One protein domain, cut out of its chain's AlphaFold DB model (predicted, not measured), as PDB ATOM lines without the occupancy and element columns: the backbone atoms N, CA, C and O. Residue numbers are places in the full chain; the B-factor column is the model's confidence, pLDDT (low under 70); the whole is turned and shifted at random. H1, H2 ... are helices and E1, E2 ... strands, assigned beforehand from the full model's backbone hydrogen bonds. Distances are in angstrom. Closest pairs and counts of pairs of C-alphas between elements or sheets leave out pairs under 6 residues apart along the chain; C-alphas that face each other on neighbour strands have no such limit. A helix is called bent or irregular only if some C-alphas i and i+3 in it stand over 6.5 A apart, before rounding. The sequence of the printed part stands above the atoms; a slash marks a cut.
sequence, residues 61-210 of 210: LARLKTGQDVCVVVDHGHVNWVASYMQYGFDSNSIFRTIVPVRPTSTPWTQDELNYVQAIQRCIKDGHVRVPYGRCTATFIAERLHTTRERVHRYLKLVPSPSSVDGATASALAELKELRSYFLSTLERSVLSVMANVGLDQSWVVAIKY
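What this domain is: This is residues 61 to 210 of the 210 residues of an uncharacterized protein of Saprolegnia parasitica (strain CBS 223.65) (UniProt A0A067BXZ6). A small three-stranded sheet of E1, E2 and E3 stands at one end, a cluster of three helices, H3, H4 and H5, at the other. The long bent helix H6 joins the two ends, H6a packing on H3 and H6b on H2, while H1 sits between E2 and H6a. The 150 printed residues hold six named helices and three strands, in the order E1 E2 H1 H2 H3 H4 H5 H6 E3, mostly helix. The sheet, E2 - E1 - E3, is antiparallel; the whole is compact, radius of gyration of the C-alphas 16.5 A, spanning 47 by 35 by 29 A.

How they stand to each other: E1, residues 61 to 64, is the inner strand; N 63 and O 207 of E3, residues 205 to 209, are 2.8 A apart, within hydrogen-bond range. E1 forms a hairpin with E2, residues 69 to 72; N 62 and O 70 are within range at 2.8 A. H1, residues 81 to 88, only grazes the sheet, its closest C-alphas to E2 being Ser 84 and Val 72, 4.9 A. H6, residues 169 to 198, was assigned as one helix by its hydrogen bonds but is bent: C-alphas 186 and 189 are 7.4 A apart, and arms H6a, 169 to 186, and H6b, 189 to 198, stand at a steep tilt of 60 degrees. H6a touches H1 with residues 181 to 185 alone, closest C-alphas Leu 184 and Met 86, 6.4 A. H6b touches H2, residues 96 to 99, closest C-alphas Val 194 and Ile 99, 7.3 A. H6a touches H3, residues 111 to 125, at a shallow tilt of 29 degrees, opposite ways, closest C-alphas Leu 179 and Tyr 116, 5.4 A. H3 and H4, residues 137 to 145, a helical hairpin, only just touch, with 3 pairs of C-alphas within 8 A, the closest Val 117 and Ile 141, 6.9 A. H4 touches H5, residues 149 to 158, closest C-alphas Thr 139 and Arg 149, 5.1 A. Every O i to N i+4 pair is within hydrogen-bond range in H1, H3, H5, H6a and H6b, and 4 of 5 in H4; H2 is too short for one.

Where its parts are: E1 begins at C-alpha 61 (137.601, 150.438, 121.119); E3 ends at C-alpha 209 (140.573, 153.836, 123.577). H6a is 26.4 A long, H3 21.0 A.

The domain as a whole: The C-alphas farthest apart, Asp 166 and Ser 203, are 49.0 A apart. The printed part has no cut; the links H2 to H3 and H3 to H4 are long. Residues 164 to 169 have pLDDT under 70.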
ATOM      1  N   LEU A  61     138.902 150.533 120.460       94.06
ATOM      2  CA  LEU A  61     137.601 150.438 121.119       94.06
ATOM      3  C   LEU A  61     136.982 151.825 121.264       94.06
ATOM      4  O   LEU A  61     137.599 152.731 121.819       94.06
ATOM      5  N   ALA A  62     135.739 151.981 120.826       94.88
ATOM      6  CA  ALA A  62     134.927 153.159 121.091       94.88
ATOM      7  C   ALA A  62     133.890 152.845 122.172       94.88
ATOM      8  O   ALA A  62     133.130 151.884 122.054       94.88
ATOM      9  N   ARG A  63     133.825 153.685 123.208       96.06
ATOM     10  CA  ARG A  63     132.726 153.680 124.176       96.06
ATOM     11  C   ARG A  63     131.562 154.455 123.576       96.06
ATOM     12  O   ARG A  63     131.707 155.637 123.271       96.06
ATOM     13  N   LEU A  64     130.416 153.805 123.436       94.81
ATOM     14  CA  LEU A  64     129.186 154.418 122.953       94.81
ATOM     15  C   LEU A  64     128.402 155.080 124.091       94.81
ATOM     16  O   LEU A  64     128.557 154.720 125.260       94.81
ATOM     17  N   LYS A  65     127.488 155.993 123.742       93.19
ATOM     18  CA  LYS A  65     126.533 156.628 124.676       93.19
ATOM     19  C   LYS A  65     125.677 155.625 125.451       93.19
ATOM     20  O   LYS A  65     125.290 155.894 126.580       93.19
ATOM     21  N   THR A  66     125.419 154.460 124.864       90.06
ATOM     22  CA  THR A  66     124.701 153.348 125.507       90.06
ATOM     23  C   THR A  66     125.507 152.675 126.621       90.06
ATOM     24  O   THR A  66     125.000 151.787 127.297       90.06
ATOM     25  N   GLY A  67     126.776 153.049 126.802       91.50
ATOM     26  CA  GLY A  67     127.702 152.399 127.720       91.50
ATOM     27  C   GLY A  67     128.406 151.179 127.122       91.50
ATOM     28  O   GLY A  67     129.310 150.654 127.766       91.50
ATOM     29  N   GLN A  68     128.064 150.748 125.905       92.94
ATOM     30  CA  GLN A  68     128.709 149.620 125.226       92.94
ATOM     31  C   GLN A  68     130.094 150.012 124.678       92.94
ATOM     32  O   GLN A  68     130.238 151.080 124.089       92.94
ATOM     33  N   ASP A  69     131.107 149.154 124.843       94.62
ATOM     34  CA  ASP A  69     132.372 149.257 124.097       94.62
ATOM     35  C   ASP A  69     132.257 148.453 122.793       94.62
ATOM     36  O   ASP A  69     131.837 147.295 122.817       94.62
ATOM     37  N   VAL A  70     132.638 149.057 121.667       95.38
ATOM     38  CA  VAL A  70     132.632 148.409 120.347       95.38
ATOM     39  C   VAL A  70     133.964 148.587 119.630       95.38
ATOM     40  O   VAL A  70     134.628 149.611 119.780       95.38
ATOM     41  N   CYS A  71     134.353 147.595 118.836       95.62
ATOM     42  CA  CYS A  71     135.506 147.685 117.955       95.62
ATOM     43  C   CYS A  71     135.190 148.603 116.771       95.62
ATOM     44  O   CYS A  71     134.158 148.455 116.112       95.62
ATOM     45  N   VAL A  72     136.098 149.535 116.491       95.50
ATOM     46  CA  VAL A  72     135.959 150.527 115.425       95.50
ATOM     47  C   VAL A  72     137.249 150.682 114.629       95.50
ATOM     48  O   VAL A  72     138.337 150.300 115.063       95.50
ATOM     49  N   VAL A  73     137.103 151.226 113.429       94.44
ATOM     50  CA  VAL A  73     138.180 151.791 112.621       94.44
ATOM     51  C   VAL A  73     138.100 153.304 112.779       94.44
ATOM     52  O   VAL A  73     137.015 153.880 112.697       94.44
ATOM     53  N   VAL A  74     139.238 153.943 113.047       93.31
ATOM     54  CA  VAL A  74     139.330 155.390 113.266       93.31
ATOM     55  C   VAL A  74     140.210 156.000 112.188       93.31
ATOM     56  O   VAL A  74     141.373 155.626 112.066       93.31
ATOM     57  N   ASP A  75     139.662 156.978 111.474       90.06
ATOM     58  CA  ASP A  75     140.355 157.765 110.461       90.06
ATOM     59  C   ASP A  75     140.390 159.224 110.906       90.06
ATOM     60  O   ASP A  75     139.355 159.835 111.169       90.06
ATOM     61  N   HIS A  76     141.594 159.793 111.006       87.25
ATOM     62  CA  HIS A  76     141.801 161.197 111.392       87.25
ATOM     63  C   HIS A  76     141.090 161.595 112.703       87.25
ATOM     64  O   HIS A  76     140.564 162.696 112.828       87.25
ATOM     65  N   GLY A  77     141.057 160.687 113.686       85.56
ATOM     66  CA  GLY A  77     140.423 160.921 114.991       85.56
ATOM     67  C   GLY A  77     138.903 160.728 115.020       85.56
ATOM     68  O   GLY A  77     138.306 160.850 116.087       85.56
ATOM     69  N   HIS A  78     138.284 160.372 113.892       90.94
ATOM     70  CA  HIS A  78     136.854 160.095 113.785       90.94
ATOM     71  C   HIS A  78     136.591 158.623 113.489       90.94
ATOM     72  O   HIS A  78     137.346 157.973 112.768       90.94
ATOM     73  N   VAL A  79     135.495 158.082 114.019       94.19
ATOM     74  CA  VAL A  79     135.116 156.694 113.739       94.19
ATOM     75  C   VAL A  79     134.637 156.569 112.293       94.19
ATOM     76  O   VAL A  79     133.632 157.163 111.914       94.19
ATOM     77  N   ASN A  80     135.309 155.756 111.488       95.31
ATOM     78  CA  ASN A  80     134.820 155.389 110.170       95.31
ATOM     79  C   ASN A  80     133.875 154.191 110.306       95.31
ATOM     80  O   ASN A  80     134.305 153.039 110.371       95.31
ATOM     81  N   TRP A  81     132.570 154.460 110.372       95.31
ATOM     82  CA  TRP A  81     131.552 153.423 110.553       95.31
ATOM     83  C   TRP A  81     131.505 152.420 109.400       95.31
ATOM     84  O   TRP A  81     131.326 151.231 109.646       95.31
ATOM     85  N   VAL A  82     131.728 152.866 108.160       95.62
ATOM     86  CA  VAL A  82     131.721 151.981 106.985       95.62
ATOM     87  C   VAL A  82     132.932 151.054 107.011       95.62
ATOM     88  O   VAL A  82     132.785 149.840 106.886       95.62
ATOM     89  N   ALA A  83     134.127 151.588 107.272       95.12
ATOM     90  CA  ALA A  83     135.318 150.758 107.437       95.12
ATOM     91  C   ALA A  83     135.201 149.830 108.658       95.12
ATOM     92  O   ALA A  83     135.611 148.675 108.593       95.12
ATOM     93  N   SER A  84     134.579 150.292 109.748       95.69
ATOM     94  CA  SER A  84     134.285 149.461 110.924       95.69
ATOM     95  C   SER A  84     133.362 148.295 110.570       95.69
ATOM     96  O   SER A  84     133.611 147.170 110.999       95.69
ATOM     97  N   TYR A  85     132.331 148.539 109.757       96.62
ATOM     98  CA  TYR A  85     131.449 147.491 109.251       96.62
ATOM     99  C   TYR A  85     132.217 146.479 108.398       96.62
ATOM    100  O   TYR A  85     132.111 145.282 108.636       96.62
ATOM    101  N   MET A  86     133.048 146.933 107.461       95.88
ATOM    102  CA  MET A  86     133.826 146.020 106.616       95.88
ATOM    103  C   MET A  86     134.864 145.219 107.415       95.88
ATOM    104  O   MET A  86     135.104 144.045 107.131       95.88
ATOM    105  N   GLN A  87     135.448 145.822 108.452       94.38
ATOM    106  CA  GLN A  87     136.470 145.181 109.274       94.38
ATOM    107  C   GLN A  87     135.883 144.178 110.272       94.38
ATOM    108  O   GLN A  87     136.428 143.081 110.424       94.38
ATOM    109  N   TYR A  88     134.791 144.522 110.957       94.06
ATOM    110  CA  TYR A  88     134.239 143.728 112.065       94.06
ATOM    111  C   TYR A  88     132.910 143.039 111.730       94.06
ATOM    112  O   TYR A  88     132.511 142.118 112.436       94.06
ATOM    113  N   GLY A  89     132.225 143.423 110.653       95.38
ATOM    114  CA  GLY A  89     130.948 142.841 110.246       95.38
ATOM    115  C   GLY A  89     129.945 142.807 111.397       95.38
ATOM    116  O   GLY A  89     129.689 143.822 112.046       95.38
ATOM    117  N   PHE A  90     129.426 141.615 111.684       95.81
ATOM    118  CA  PHE A  90     128.451 141.350 112.748       95.81
ATOM    119  C   PHE A  90     129.060 140.647 113.970       95.81
ATOM    120  O   PHE A  90     128.360 139.964 114.718       95.81
ATOM    121  N   ASP A  91     130.370 140.801 114.182       92.19
ATOM    122  CA  ASP A  91     131.058 140.221 115.336       92.19
ATOM    123  C   ASP A  91     130.458 140.725 116.667       92.19
ATOM    124  O   ASP A  91     129.807 141.770 116.736       92.19
ATOM    125  N   SER A  92     130.692 140.002 117.767       90.25
ATOM    126  CA  SER A  92     130.118 140.324 119.089       90.25
ATOM    127  C   SER A  92     130.440 141.737 119.581       90.25
ATOM    128  O   SER A  92     129.639 142.340 120.289       90.25
ATOM    129  N   ASN A  93     131.604 142.257 119.191       92.00
ATOM    130  CA  ASN A  93     132.085 143.582 119.573       92.00
ATOM    131  C   ASN A  93     131.747 144.649 118.520       92.00
ATOM    132  O   ASN A  93     132.259 145.759 118.593       92.00
ATOM    133  N   SER A  94     130.920 144.327 117.527       94.81
ATOM    134  CA  SER A  94     130.480 145.256 116.490       94.81
ATOM    135  C   SER A  94     129.122 145.858 116.846       94.81
ATOM    136  O   SER A  94     128.193 145.141 117.220       94.81
ATOM    137  N   ILE A  95     128.964 147.171 116.660       95.50
ATOM    138  CA  ILE A  95     127.660 147.834 116.826       95.50
ATOM    139  C   ILE A  95     126.620 147.319 115.821       95.50
ATOM    140  O   ILE A  95     125.427 147.273 116.122       95.50
ATOM    141  N   PHE A  96     127.072 146.863 114.647       96.38
ATOM    142  CA  PHE A  96     126.207 146.371 113.574       96.38
ATOM    143  C   PHE A  96     125.448 145.107 113.967       96.38
ATOM    144  O   PHE A  96     124.325 144.918 113.512       96.38
ATOM    145  N   ARG A  97     125.994 144.296 114.880       95.19
ATOM    146  CA  ARG A  97     125.279 143.147 115.450       95.19
ATOM    147  C   ARG A  97     124.016 143.563 116.212       95.19
ATOM    148  O   ARG A  97     123.070 142.786 116.281       95.19
ATOM    149  N   THR A  98     124.001 144.760 116.793       93.69
ATOM    150  CA  THR A  98     122.879 145.252 117.606       93.69
ATOM    151  C   THR A  98     121.877 146.050 116.778       93.69
ATOM    152  O   THR A  98     120.675 145.872 116.942       93.69
ATOM    153  N   ILE A  99     122.354 146.950 115.912       95.12
ATOM    154  CA  ILE A  99     121.465 147.883 115.197       95.12
ATOM    155  C   ILE A  99     120.850 147.280 113.934       95.12
ATOM    156  O   ILE A  99     119.780 147.713 113.513       95.12
ATOM    157  N   VAL A 100     121.516 146.303 113.310       96.12
ATOM    158  CA  VAL A 100     120.997 145.646 112.108       96.12
ATOM    159  C   VAL A 100     120.057 144.520 112.542       96.12
ATOM    160  O   VAL A 100     120.450 143.693 113.364       96.12
ATOM    161  N   PRO A 101     118.832 144.427 112.002       94.69
ATOM    162  CA  PRO A 101     117.952 143.295 112.278       94.69
ATOM    163  C   PRO A 101     118.555 141.975 111.784       94.69
ATOM    164  O   PRO A 101     119.088 141.899 110.676       94.69
ATOM    165  N   VAL A 102     118.454 140.923 112.599       95.25
ATOM    166  CA  VAL A 102     118.874 139.567 112.211       95.25
ATOM    167  C   VAL A 102     118.010 139.085 111.046       95.25
ATOM    168  O   VAL A 102     116.785 139.224 111.080       95.25
ATOM    169  N   ARG A 103     118.630 138.497 110.014       93.94
ATOM    170  CA  ARG A 103     117.880 137.969 108.866       93.94
ATOM    171  C   ARG A 103     117.034 136.754 109.281       93.94
ATOM    172  O   ARG A 103     117.553 135.861 109.963       93.94
ATOM    173  N   PRO A 104     115.744 136.704 108.895       93.12
ATOM    174  CA  PRO A 104     114.843 135.635 109.302       93.12
ATOM    175  C   PRO A 104     115.209 134.295 108.659       93.12
ATOM    176  O   PRO A 104     115.855 134.218 107.614       93.12
ATOM    177  N   THR A 105     114.715 133.214 109.257       92.62
ATOM    178  CA  THR A 105     114.957 131.843 108.781       92.62
ATOM    179  C   THR A 105     114.457 131.601 107.351       92.62
ATOM    180  O   THR A 105     114.998 130.750 106.652       92.62
ATOM    181  N   SER A 106     113.451 132.355 106.902       91.38
ATOM    182  CA  SER A 106     112.867 132.270 105.559       91.38
ATOM    183  C   SER A 106     113.655 133.017 104.478       91.38
ATOM    184  O   SER A 106     113.295 132.932 103.306       91.38
ATOM    185  N   THR A 107     114.717 133.755 104.827       91.50
ATOM    186  CA  THR A 107     115.515 134.475 103.828       91.50
ATOM    187  C   THR A 107     116.186 133.488 102.864       91.50
ATOM    188  O   THR A 107     116.917 132.595 103.317       91.50
ATOM    189  N   PRO A 108     115.988 133.645 101.537       92.06
ATOM    190  CA  PRO A 108     116.598 132.764 100.552       92.06
ATOM    191  C   PRO A 108     118.121 132.862 100.628       92.06
ATOM    192  O   PRO A 108     118.672 133.934 100.860       92.06
ATOM    193  N   TRP A 109     118.797 131.731 100.450       93.25
ATOM    194  CA  TRP A 109     120.253 131.697 100.372       93.25
ATOM    195  C   TRP A 109     120.739 132.333  99.072       93.25
ATOM    196  O   TRP A 109     120.272 131.967  97.991       93.25
ATOM    197  N   THR A 110     121.686 133.259  99.177       93.75
ATOM    198  CA  THR A 110     122.435 133.764  98.021       93.75
ATOM    199  C   THR A 110     123.683 132.919  97.790       93.75
ATOM    200  O   THR A 110     124.196 132.288  98.714       93.75
ATOM    201  N   GLN A 111     124.208 132.909  96.564       92.31
ATOM    202  CA  GLN A 111     125.434 132.162  96.270       92.31
ATOM    203  C   GLN A 111     126.617 132.641  97.130       92.31
ATOM    204  O   GLN A 111     127.441 131.834  97.549       92.31
ATOM    205  N   ASP A 112     126.657 133.928  97.455       93.25
ATOM    206  CA  ASP A 112     127.745 134.547  98.216       93.25
ATOM    207  C   ASP A 112     127.710 134.118  99.684       93.25
ATOM    208  O   ASP A 112     128.745 133.795 100.268       93.25
ATOM    209  N   GLU A 113     126.506 134.023 100.260       93.94
ATOM    210  CA  GLU A 113     126.304 133.426 101.579       93.94
ATOM    211  C   GLU A 113     126.747 131.962 101.591       93.94
ATOM    212  O   GLU A 113     127.445 131.540 102.511       93.94
ATOM    213  N   LEU A 114     126.362 131.190 100.570       94.25
ATOM    214  CA  LEU A 114     126.702 129.771 100.468       94.25
ATOM    215  C   LEU A 114     128.215 129.556 100.368       94.25
ATOM    216  O   LEU A 114     128.764 128.732 101.101       94.25
ATOM    217  N   ASN A 115     128.891 130.329  99.517       93.06
ATOM    218  CA  ASN A 115     130.343 130.288  99.371       93.06
ATOM    219  C   ASN A 115     131.028 130.619 100.703       93.06
ATOM    220  O   ASN A 115     131.939 129.908 101.132       93.06
ATOM    221  N   TYR A 116     130.551 131.653 101.401       95.12
ATOM    222  CA  TYR A 116     131.116 132.048 102.686       95.12
ATOM    223  C   TYR A 116     130.890 130.988 103.779       95.12
ATOM    224  O   TYR A 116     131.831 130.643 104.495       95.12
ATOM    225  N   VAL A 117     129.691 130.396 103.872       94.88
ATOM    226  CA  VAL A 117     129.401 129.280 104.797       94.88
ATOM    227  C   VAL A 117     130.348 128.111 104.551       94.88
ATOM    228  O   VAL A 117     130.942 127.595 105.498       94.88
ATOM    229  N   GLN A 118     130.501 127.696 103.292       92.56
ATOM    230  CA  GLN A 118     131.348 126.561 102.929       92.56
ATOM    231  C   GLN A 118     132.818 126.829 103.261       92.56
ATOM    232  O   GLN A 118     133.491 125.951 103.803       92.56
ATOM    233  N   ALA A 119     133.309 128.047 103.020       92.12
ATOM    234  CA  ALA A 119     134.661 128.441 103.402       92.12
ATOM    235  C   ALA A 119     134.867 128.413 104.927       92.12
ATOM    236  O   ALA A 119     135.893 127.917 105.397       92.12
ATOM    237  N   ILE A 120     133.880 128.866 105.715       93.38
ATOM    238  CA  ILE A 120     133.933 128.755 107.181       93.38
ATOM    239  C   ILE A 120     133.959 127.279 107.604       93.38
ATOM    240  O   ILE A 120     134.787 126.906 108.431       93.38
ATOM    241  N   GLN A 121     133.090 126.431 107.041       91.75
ATOM    242  CA  GLN A 121     133.059 124.997 107.355       91.75
ATOM    243  C   GLN A 121     134.398 124.316 107.058       91.75
ATOM    244  O   GLN A 121     134.875 123.546 107.890       91.75
ATOM    245  N   ARG A 122     135.007 124.621 105.905       89.75
ATOM    246  CA  ARG A 122     136.333 124.121 105.521       89.75
ATOM    247  C   ARG A 122     137.381 124.534 106.557       89.75
ATOM    248  O   ARG A 122     138.027 123.682 107.149       89.75
ATOM    249  N   CYS A 123     137.446 125.823 106.893       90.38
ATOM    250  CA  CYS A 123     138.409 126.327 107.874       90.38
ATOM    251  C   CYS A 123     138.205 125.767 109.293       90.38
ATOM    252  O   CYS A 123     139.176 125.631 110.033       90.38
ATOM    253  N   ILE A 124     136.967 125.459 109.698       90.69
ATOM    254  CA  ILE A 124     136.692 124.798 110.986       90.69
ATOM    255  C   ILE A 124     137.178 123.348 110.954       90.69
ATOM    256  O   ILE A 124     137.836 122.901 111.891       90.69
ATOM    257  N   LYS A 125     136.868 122.621 109.876       86.94
ATOM    258  CA  LYS A 125     137.258 121.219 109.694       86.94
ATOM    259  C   LYS A 125     138.778 121.047 109.668       86.94
ATOM    260  O   LYS A 125     139.285 120.128 110.300       86.94
ATOM    261  N   ASP A 126     139.479 121.963 109.011       87.25
ATOM    262  CA  ASP A 126     140.935 121.919 108.840       87.25
ATOM    263  C   ASP A 126     141.686 122.520 110.053       87.25
ATOM    264  O   ASP A 126     142.908 122.656 110.051       87.25
ATOM    265  N   GLY A 127     140.963 122.900 111.118       85.12
ATOM    266  CA  GLY A 127     141.540 123.396 112.372       85.12
ATOM    267  C   GLY A 127     142.053 124.840 112.329       85.12
ATOM    268  O   GLY A 127     142.696 125.291 113.275       85.12
ATOM    269  N   HIS A 128     141.768 125.594 111.265       85.88
ATOM    270  CA  HIS A 128     142.182 126.998 111.121       85.88
ATOM    271  C   HIS A 128     141.294 127.972 111.893       85.88
ATOM    272  O   HIS A 128     141.735 129.055 112.279       85.88
ATOM    273  N   VAL A 129     140.032 127.606 112.116       86.75
ATOM    274  CA  VAL A 129     139.061 128.415 112.852       86.75
ATOM    275  C   VAL A 129     138.497 127.597 114.003       86.75
ATOM    276  O   VAL A 129     137.804 126.603 113.803       86.75
ATOM    277  N   ARG A 130     138.760 128.045 115.232       88.75
ATOM    278  CA  ARG A 130     138.236 127.403 116.438       88.75
ATOM    279  C   ARG A 130     136.832 127.916 116.754       88.75
ATOM    280  O   ARG A 130     136.625 129.118 116.922       88.75
ATOM    281  N   VAL A 131     135.885 126.994 116.897       88.81
ATOM    282  CA  VAL A 131     134.571 127.295 117.476       88.81
ATOM    283  C   VAL A 131     134.735 127.421 119.001       88.81
ATOM    284  O   VAL A 131     135.348 126.539 119.608       88.81
ATOM    285  N   PRO A 132     134.249 128.507 119.638       87.75
ATOM    286  CA  PRO A 132     134.315 128.667 121.088       87.75
ATOM    287  C   PRO A 132     133.676 127.492 121.831       87.75
ATOM    288  O   PRO A 132     132.671 126.938 121.384       87.75
ATOM    289  N   TYR A 133     134.245 127.147 122.987       82.25
ATOM    290  CA  TYR A 133     133.734 126.063 123.823       82.25
ATOM    291  C   TYR A 133     132.262 126.300 124.203       82.25
ATOM    292  O   TYR A 133     131.851 127.435 124.455       82.25
ATOM    293  N   GLY A 134     131.461 125.233 124.195       83.31
ATOM    294  CA  GLY A 134     130.023 125.295 124.481       83.31
ATOM    295  C   GLY A 134     129.153 125.861 123.349       83.31
ATOM    296  O   GLY A 134     127.943 125.985 123.523       83.31
ATOM    297  N   ARG A 135     129.721 126.199 122.180       87.88
ATOM    298  CA  ARG A 135     128.949 126.609 120.995       87.88
ATOM    299  C   ARG A 135     129.025 125.559 119.899       87.88
ATOM    300  O   ARG A 135     130.081 124.996 119.633       87.88
ATOM    301  N   CYS A 136     127.910 125.340 119.210       90.88
ATOM    302  CA  CYS A 136     127.899 124.515 118.009       90.88
ATOM    303  C   CYS A 136     128.277 125.334 116.764       90.88
ATOM    304  O   CYS A 136     128.083 126.554 116.706       90.88
ATOM    305  N   THR A 137     128.773 124.642 115.736       92.12
ATOM    306  CA  THR A 137     129.164 125.230 114.445       92.12
ATOM    307  C   THR A 137     128.045 126.058 113.811       92.12
ATOM    308  O   THR A 137     128.308 127.132 113.273       92.12
ATOM    309  N   ALA A 138     126.789 125.608 113.925       94.38
ATOM    310  CA  ALA A 138     125.637 126.330 113.390       94.38
ATOM    311  C   ALA A 138     125.485 127.722 114.021       94.38
ATOM    312  O   ALA A 138     125.343 128.704 113.299       94.38
ATOM    313  N   THR A 139     125.581 127.828 115.351       94.50
ATOM    314  CA  THR A 139     125.509 129.115 116.064       94.50
ATOM    315  C   THR A 139     126.657 130.035 115.660       94.50
ATOM    316  O   THR A 139     126.448 131.211 115.383       94.50
ATOM    317  N   PHE A 140     127.869 129.491 115.570       94.00
ATOM    318  CA  PHE A 140     129.062 130.256 115.216       94.00
ATOM    319  C   PHE A 140     129.015 130.852 113.800       94.00
ATOM    320  O   PHE A 140     129.460 131.982 113.575       94.00
ATOM    321  N   ILE A 141     128.487 130.092 112.838       95.25
ATOM    322  CA  ILE A 141     128.290 130.549 111.458       95.25
ATOM    323  C   ILE A 141     127.117 131.538 111.384       95.25
ATOM    324  O   ILE A 141     127.217 132.554 110.697       95.25
ATOM    325  N   ALA A 142     126.033 131.281 112.120       95.56
ATOM    326  CA  ALA A 142     124.850 132.139 112.141       95.56
ATOM    327  C   ALA A 142     125.165 133.568 112.604       95.56
ATOM    328  O   ALA A 142     124.697 134.525 111.990       95.56
ATOM    329  N   GLU A 143     126.023 133.720 113.615       94.25
ATOM    330  CA  GLU A 143     126.479 135.036 114.076       94.25
ATOM    331  C   GLU A 143     127.261 135.799 113.000       94.25
ATOM    332  O   GLU A 143     127.013 136.983 112.797       94.25
ATOM    333  N   ARG A 144     128.149 135.130 112.252       94.50
ATOM    334  CA  ARG A 144     128.931 135.766 111.170       94.50
ATOM    335  C   ARG A 144     128.073 136.225 110.005       94.50
ATOM    336  O   ARG A 144     128.355 137.250 109.391       94.50
ATOM    337  N   LEU A 145     127.044 135.450 109.688       95.38
ATOM    338  CA  LEU A 145     126.098 135.777 108.628       95.38
ATOM    339  C   LEU A 145     125.020 136.746 109.096       95.38
ATOM    340  O   LEU A 145     124.310 137.277 108.249       95.38
ATOM    341  N   HIS A 146     124.884 136.978 110.401       96.19
ATOM    342  CA  HIS A 146     123.794 137.747 110.996       96.19
ATOM    343  C   HIS A 146     122.411 137.199 110.637       96.19
ATOM    344  O   HIS A 146     121.544 137.880 110.086       96.19
ATOM    345  N   THR A 147     122.235 135.908 110.907       96.19
ATOM    346  CA  THR A 147     121.022 135.140 110.612       96.19
ATOM    347  C   THR A 147     120.680 134.215 111.782       96.19
ATOM    348  O   THR A 147     121.467 134.056 112.713       96.19
ATOM    349  N   THR A 148     119.507 133.583 111.748       95.75
ATOM    350  CA  THR A 148     119.111 132.587 112.757       95.75
ATOM    351  C   THR A 148     119.957 131.307 112.702       95.75
ATOM    352  O   THR A 148     120.390 130.856 111.636       95.75
ATOM    353  N   ARG A 149     120.162 130.680 113.868       95.44
ATOM    354  CA  ARG A 149     120.876 129.398 114.003       95.44
ATOM    355  C   ARG A 149     120.173 128.292 113.226       95.44
ATOM    356  O   ARG A 149     120.827 127.460 112.607       95.44
ATOM    357  N   GLU A 150     118.848 128.300 113.239       95.44
ATOM    358  CA  GLU A 150     117.979 127.306 112.620       95.44
ATOM    359  C   GLU A 150     118.183 127.276 111.101       95.44
ATOM    360  O   GLU A 150     118.307 126.197 110.521       95.44
ATOM    361  N   ARG A 151     118.314 128.449 110.459       94.88
ATOM    362  CA  ARG A 151     118.585 128.563 109.015       94.88
ATOM    363  C   ARG A 151     119.887 127.864 108.641       94.88
ATOM    364  O   ARG A 151     119.925 127.084 107.691       94.88
ATOM    365  N   VAL A 152     120.942 128.130 109.410       96.00
ATOM    366  CA  VAL A 152     122.259 127.521 109.203       96.00
ATOM    367  C   VAL A 152     122.213 126.028 109.504       96.00
ATOM    368  O   VAL A 152     122.694 125.235 108.708       96.00
ATOM    369  N   HIS A 153     121.594 125.619 110.611       94.69
ATOM    370  CA  HIS A 153     121.496 124.213 111.006       94.69
ATOM    371  C   HIS A 153     120.829 123.346 109.934       94.69
ATOM    372  O   HIS A 153     121.349 122.282 109.602       94.69
ATOM    373  N   ARG A 154     119.726 123.817 109.333       93.25
ATOM    374  CA  ARG A 154     119.073 123.123 108.207       93.25
ATOM    375  C   ARG A 154     120.008 122.980 107.011       93.25
ATOM    376  O   ARG A 154     120.105 121.901 106.440       93.25
ATOM    377  N   TYR A 155     120.724 124.047 106.666       93.19
ATOM    378  CA  TYR A 155     121.688 124.013 105.572       93.19
ATOM    379  C   TYR A 155     122.810 122.995 105.824       93.19
ATOM    380  O   TYR A 155     123.082 122.157 104.969       93.19
ATOM    381  N   LEU A 156     123.409 123.009 107.019       92.06
ATOM    382  CA  LEU A 156     124.504 122.103 107.384       92.06
ATOM    383  C   LEU A 156     124.075 120.627 107.433       92.06
ATOM    384  O   LEU A 156     124.906 119.752 107.215       92.06
ATOM    385  N   LYS A 157     122.797 120.339 107.715       90.50
ATOM    386  CA  LYS A 157     122.245 118.975 107.643       90.50
ATOM    387  C   LYS A 157     122.113 118.468 106.205       90.50
ATOM    388  O   LYS A 157     122.256 117.273 105.974       90.50
ATOM    389  N   LEU A 158     121.800 119.358 105.264       89.06
ATOM    390  CA  LEU A 158     121.525 119.005 103.869       89.06
ATOM    391  C   LEU A 158     122.781 119.008 102.997       89.06
ATOM    392  O   LEU A 158     122.859 118.250 102.032       89.06
ATOM    393  N   VAL A 159     123.748 119.870 103.309       85.62
ATOM    394  CA  VAL A 159     124.961 120.037 102.512       85.62
ATOM    395  C   VAL A 159     126.137 119.350 103.200       85.62
ATOM    396  O   VAL A 159     126.528 119.768 104.293       85.62
ATOM    397  N   PRO A 160     126.733 118.319 102.568       77.75
ATOM    398  CA  PRO A 160     127.918 117.662 103.097       77.75
ATOM    399  C   PRO A 160     129.047 118.661 103.339       77.75
ATOM    400  O   PRO A 160     129.275 119.570 102.539       77.75
ATOM    401  N   SER A 161     129.792 118.461 104.428       74.25
ATOM    402  CA  SER A 161     130.990 119.251 104.702       74.25
ATOM    403  C   SER A 161     131.959 119.177 103.515       74.25
ATOM    404  O   SER A 161     132.213 118.073 103.020       74.25
ATOM    405  N   PRO A 162     132.542 120.307 103.078       73.69
ATOM    406  CA  PRO A 162     133.474 120.309 101.959       73.69
ATOM    407  C   PRO A 162     134.665 119.372 102.222       73.69
ATOM    408  O   PRO A 162     135.095 119.159 103.367       73.69
ATOM    409  N   SER A 163     135.194 118.774 101.154       70.25
ATOM    410  CA  SER A 163     136.461 118.044 101.210       70.25
ATOM    411  C   SER A 163     137.572 118.992 101.669       70.25
ATOM    412  O   SER A 163     137.597 120.151 101.250       70.25
ATOM    413  N   SER A 164     138.459 118.497 102.540       65.75
ATOM    414  CA  SER A 164     139.693 119.218 102.874       65.75
ATOM    415  C   SER A 164     140.477 119.406 101.581       65.75
ATOM    416  O   SER A 164     140.531 118.485 100.761       65.75
ATOM    417  N   VAL A 165     141.028 120.595 101.372       62.34
ATOM    418  CA  VAL A 165     141.963 120.822 100.273       62.34
ATOM    419  C   VAL A 165     143.345 120.708 100.892       62.34
ATOM    420  O   VAL A 165     143.678 121.501 101.766       62.34
ATOM    421  N   ASP A 166     144.137 119.726 100.456       55.19
ATOM    422  CA  ASP A 166     145.555 119.612 100.808       55.19
ATOM    423  C   ASP A 166     146.308 120.803 100.187       55.19
ATOM    424  O   ASP A 166     146.882 120.728  99.104       55.19
ATOM    425  N   GLY A 167     146.212 121.964 100.826       55.19
ATOM    426  CA  GLY A 167     146.714 123.235 100.327       55.19
ATOM    427  C   GLY A 167     147.032 124.161 101.491       55.19
ATOM    428  O   GLY A 167     146.340 124.161 102.504       55.19
ATOM    429  N   ALA A 168     148.126 124.913 101.365       59.25
ATOM    430  CA  ALA A 168     148.713 125.712 102.435       59.25
ATOM    431  C   ALA A 168     147.668 126.509 103.240       59.25
ATOM    432  O   ALA A 168     146.894 127.288 102.684       59.25
ATOM    433  N   THR A 169     147.714 126.357 104.563       66.75
ATOM    434  CA  THR A 169     146.799 126.945 105.561       66.75
ATOM    435  C   THR A 169     146.568 128.454 105.389       66.75
ATOM    436  O   THR A 169     145.468 128.966 105.616       66.75
ATOM    437  N   ALA A 170     147.587 129.177 104.917       72.12
ATOM    438  CA  ALA A 170     147.515 130.604 104.614       72.12
ATOM    439  C   ALA A 170     146.552 130.931 103.456       72.12
ATOM    440  O   ALA A 170     145.880 131.962 103.492       72.12
ATOM    441  N   SER A 171     146.447 130.050 102.457       83.38
ATOM    442  CA  SER A 171     145.564 130.227 101.301       83.38
ATOM    443  C   SER A 171     144.090 130.126 101.694       83.38
ATOM    444  O   SER A 171     143.288 130.946 101.256       83.38
ATOM    445  N   ALA A 172     143.733 129.171 102.559       84.31
ATOM    446  CA  ALA A 172     142.353 128.983 103.014       84.31
ATOM    447  C   ALA A 172     141.859 130.170 103.862       84.31
ATOM    448  O   ALA A 172     140.731 130.636 103.707       84.31
ATOM    449  N   LEU A 173     142.720 130.710 104.730       88.94
ATOM    450  CA  LEU A 173     142.391 131.898 105.523       88.94
ATOM    451  C   LEU A 173     142.295 133.171 104.673       88.94
ATOM    452  O   LEU A 173     141.490 134.048 104.992       88.94
ATOM    453  N   ALA A 174     143.096 133.290 103.612       91.06
ATOM    454  CA  ALA A 174     142.992 134.395 102.663       91.06
ATOM    455  C   ALA A 174     141.666 134.338 101.885       91.06
ATOM    456  O   ALA A 174     140.936 135.327 101.876       91.06
ATOM    457  N   GLU A 175     141.308 133.166 101.348       91.50
ATOM    458  CA  GLU A 175     140.016 132.919 100.688       91.50
ATOM    459  C   GLU A 175     138.844 133.245 101.630       91.50
ATOM    460  O   GLU A 175     137.912 133.957 101.261       91.50
ATOM    461  N   LEU A 176     138.913 132.804 102.893       93.19
ATOM    462  CA  LEU A 176     137.887 133.103 103.892       93.19
ATOM    463  C   LEU A 176     137.723 134.613 104.132       93.19
ATOM    464  O   LEU A 176     136.597 135.098 104.273       93.19
ATOM    465  N   LYS A 177     138.831 135.363 104.207       93.56
ATOM    466  CA  LYS A 177     138.812 136.826 104.381       93.56
ATOM    467  C   LYS A 177     138.228 137.539 103.159       93.56
ATOM    468  O   LYS A 177     137.483 138.507 103.330       93.56
ATOM    469  N   GLU A 178     138.538 137.063 101.958       95.19
ATOM    470  CA  GLU A 178     137.995 137.598 100.710       95.19
ATOM    471  C   GLU A 178     136.486 137.357 100.621       95.19
ATOM    472  O   GLU A 178     135.719 138.307 100.467       95.19
ATOM    473  N   LEU A 179     136.040 136.117 100.840       96.19
ATOM    474  CA  LEU A 179     134.620 135.760 100.831       96.19
ATOM    475  C   LEU A 179     133.830 136.494 101.916       96.19
ATOM    476  O   LEU A 179     132.707 136.923 101.662       96.19
ATOM    477  N   ARG A 180     134.422 136.706 103.101       95.75
ATOM    478  CA  ARG A 180     133.828 137.557 104.143       95.75
ATOM    479  C   ARG A 180     133.629 138.980 103.635       95.75
ATOM    480  O   ARG A 180     132.536 139.518 103.771       95.75
ATOM    481  N   SER A 181     134.674 139.585 103.075       95.56
ATOM    482  CA  SER A 181     134.622 140.960 102.563       95.56
ATOM    483  C   SER A 181     133.574 141.098 101.460       95.56
ATOM    484  O   SER A 181     132.758 142.018 101.487       95.56
ATOM    485  N   TYR A 182     133.536 140.134 100.538       96.31
ATOM    486  CA  TYR A 182     132.552 140.096  99.467       96.31
ATOM    487  C   TYR A 182     131.128 139.972 100.016       96.31
ATOM    488  O   TYR A 182     130.284 140.811  99.709       96.31
ATOM    489  N   PHE A 183     130.874 139.012 100.912       96.56
ATOM    490  CA  PHE A 183     129.579 138.854 101.574       96.56
ATOM    491  C   PHE A 183     129.128 140.144 102.280       96.56
ATOM    492  O   PHE A 183     128.000 140.592 102.067       96.56
ATOM    493  N   LEU A 184     130.001 140.786 103.064       96.69
ATOM    494  CA  LEU A 184     129.664 142.032 103.759       96.69
ATOM    495  C   LEU A 184     129.322 143.164 102.781       96.69
ATOM    496  O   LEU A 184     128.374 143.910 103.041       96.69
ATOM    497  N   SER A 185     130.016 143.251 101.642       96.75
ATOM    498  CA  SER A 185     129.722 144.243 100.600       96.75
ATOM    499  C   SER A 185     128.319 144.083 100.001       96.75
ATOM    500  O   SER A 185     127.644 145.077  99.737       96.75
ATOM    501  N   THR A 186     127.807 142.850  99.887       95.94
ATOM    502  CA  THR A 186     126.436 142.612  99.390       95.94
ATOM    503  C   THR A 186     125.360 143.214 100.298       95.94
ATOM    504  O   THR A 186     124.281 143.589  99.836       95.94
ATOM    505  N   LEU A 187     125.662 143.348 101.592       95.56
ATOM    506  CA  LEU A 187     124.754 143.878 102.607       95.56
ATOM    507  C   LEU A 187     124.983 145.367 102.894       95.56
ATOM    508  O   LEU A 187     124.154 145.984 103.563       95.56
ATOM    509  N   GLU A 188     126.058 145.962 102.371       95.75
ATOM    510  CA  GLU A 188     126.481 147.332 102.673       95.75
ATOM    511  C   GLU A 188     125.347 148.342 102.491       95.75
ATOM    512  O   GLU A 188     125.050 149.112 103.400       95.75
ATOM    513  N   ARG A 189     124.633 148.293 101.359       96.56
ATOM    514  CA  ARG A 189     123.517 149.216 101.091       96.56
ATOM    515  C   ARG A 189     122.418 149.123 102.157       96.56
ATOM    516  O   ARG A 189     121.864 150.147 102.555       96.56
ATOM    517  N   SER A 190     122.095 147.914 102.615       95.56
ATOM    518  CA  SER A 190     121.092 147.712 103.666       95.56
ATOM    519  C   SER A 190     121.593 148.243 105.008       95.56
ATOM    520  O   SER A 190     120.847 148.926 105.707       95.56
ATOM    521  N   VAL A 191     122.865 148.007 105.332       96.81
ATOM    522  CA  VAL A 191     123.492 148.506 106.560       96.81
ATOM    523  C   VAL A 191     123.549 150.031 106.574       96.81
ATOM    524  O   VAL A 191     123.147 150.632 107.565       96.81
ATOM    525  N   LEU A 192     123.938 150.673 105.471       96.81
ATOM    526  CA  LEU A 192     123.929 152.133 105.337       96.81
ATOM    527  C   LEU A 192     122.524 152.717 105.534       96.81
ATOM    528  O   LEU A 192     122.371 153.748 106.187       96.81
ATOM    529  N   SER A 193     121.489 152.043 105.024       97.50
ATOM    530  CA  SER A 193     120.102 152.451 105.262       97.50
ATOM    531  C   SER A 193     119.726 152.354 106.743       97.50
ATOM    532  O   SER A 193     119.140 153.292 107.279       97.50
ATOM    533  N   VAL A 194     120.103 151.272 107.431       97.06
ATOM    534  CA  VAL A 194     119.881 151.128 108.880       97.06
ATOM    535  C   VAL A 194     120.636 152.203 109.664       97.06
ATOM    536  O   VAL A 194     120.061 152.813 110.561       97.06
ATOM    537  N   MET A 195     121.893 152.479 109.306       96.25
ATOM    538  CA  MET A 195     122.696 153.530 109.934       96.25
ATOM    539  C   MET A 195     122.022 154.896 109.822       96.25
ATOM    540  O   MET A 195     121.930 155.606 110.819       96.25
ATOM    541  N   ALA A 196     121.514 155.242 108.636       96.62
ATOM    542  CA  ALA A 196     120.788 156.488 108.422       96.62
ATOM    543  C   ALA A 196     119.490 156.542 109.244       96.62
ATOM    544  O   ALA A 196     119.221 157.549 109.892       96.62
ATOM    545  N   ASN A 197     118.724 155.446 109.278       97.00
ATOM    546  CA  ASN A 197     117.456 155.368 110.014       97.00
ATOM    547  C   ASN A 197     117.639 155.497 111.532       97.00
ATOM    548  O   ASN A 197     116.811 156.102 112.208       97.00
ATOM    549  N   VAL A 198     118.712 154.919 112.069       95.25
ATOM    550  CA  VAL A 198     119.048 154.968 113.501       95.25
ATOM    551  C   VAL A 198     119.813 156.253 113.858       95.25
ATOM    552  O   VAL A 198     119.951 156.586 115.033       95.25
ATOM    553  N   GLY A 199     120.293 156.998 112.859       94.75
ATOM    554  CA  GLY A 199     121.114 158.190 113.060       94.75
ATOM    555  C   GLY A 199     122.484 157.863 113.654       94.75
ATOM    556  O   GLY A 199     122.948 158.583 114.537       94.75
ATOM    557  N   LEU A 200     123.114 156.760 113.227       94.88
ATOM    558  CA  LEU A 200     124.458 156.387 113.673       94.88
ATOM    559  C   LEU A 200     125.496 157.361 113.093       94.88
ATOM    560  O   LEU A 200     125.817 157.311 111.906       94.88
ATOM    561  N   ASP A 201     126.047 158.216 113.950       94.00
ATOM    562  CA  ASP A 201     127.043 159.226 113.597       94.00
ATOM    563  C   ASP A 201     128.144 159.358 114.671       94.00
ATOM    564  O   ASP A 201     128.241 158.549 115.596       94.00
ATOM    565  N   GLN A 202     129.021 160.363 114.553       93.81
ATOM    566  CA  GLN A 202     130.084 160.599 115.546       93.81
ATOM    567  C   GLN A 202     129.544 160.914 116.941       93.81
ATOM    568  O   GLN A 202     130.222 160.650 117.931       93.81
ATOM    569  N   SER A 203     128.327 161.452 117.048       94.44
ATOM    570  CA  SER A 203     127.748 161.809 118.338       94.44
ATOM    571  C   SER A 203     127.488 160.578 119.206       94.44
ATOM    572  O   SER A 203     127.323 160.723 120.412       94.44
ATOM    573  N   TRP A 204     127.456 159.370 118.640       94.94
ATOM    574  CA  TRP A 204     127.310 158.131 119.403       94.94
ATOM    575  C   TRP A 204     128.543 157.792 120.237       94.94
ATOM    576  O   TRP A 204     128.426 157.051 121.214       94.94
ATOM    577  N   VAL A 205     129.705 158.325 119.862       95.44
ATOM    578  CA  VAL A 205     130.994 158.026 120.482       95.44
ATOM    579  C   VAL A 205     131.228 158.964 121.662       95.44
ATOM    580  O   VAL A 205     131.208 160.182 121.523       95.44
ATOM    581  N   VAL A 206     131.472 158.383 122.833       94.69
ATOM    582  CA  VAL A 206     131.826 159.105 124.064       94.69
ATOM    583  C   VAL A 206     133.340 159.191 124.222       94.69
ATOM    584  O   VAL A 206     133.866 160.226 124.616       94.69
ATOM    585  N   ALA A 207     134.048 158.101 123.929       93.94
ATOM    586  CA  ALA A 207     135.501 158.037 124.043       93.94
ATOM    587  C   ALA A 207     136.080 156.988 123.092       93.94
ATOM    588  O   ALA A 207     135.432 155.981 122.810       93.94
ATOM    589  N   ILE A 208     137.323 157.200 122.658       92.06
ATOM    590  CA  ILE A 208     138.107 156.250 121.862       92.06
ATOM    591  C   ILE A 208     139.304 155.801 122.706       92.06
ATOM    592  O   ILE A 208     140.028 156.630 123.255       92.06
ATOM    593  N   LYS A 209     139.495 154.486 122.825       89.88
ATOM    594  CA  LYS A 209     140.573 153.836 123.577       89.88
ATOM    595  C   LYS A 209     141.563 153.213 122.588       89.88
ATOM    596  O   LYS A 209     141.163 152.367 121.784       89.88
ATOM    597  N   TYR A 210     142.824 153.644 122.666       82.88
ATOM    598  CA  TYR A 210     143.928 153.225 121.790       82.88
ATOM    599  C   TYR A 210     144.802 152.116 122.382       82.88
ATOM    600  O   TYR A 210     144.951 152.016 123.624       82.88
TER     601      TYR A 210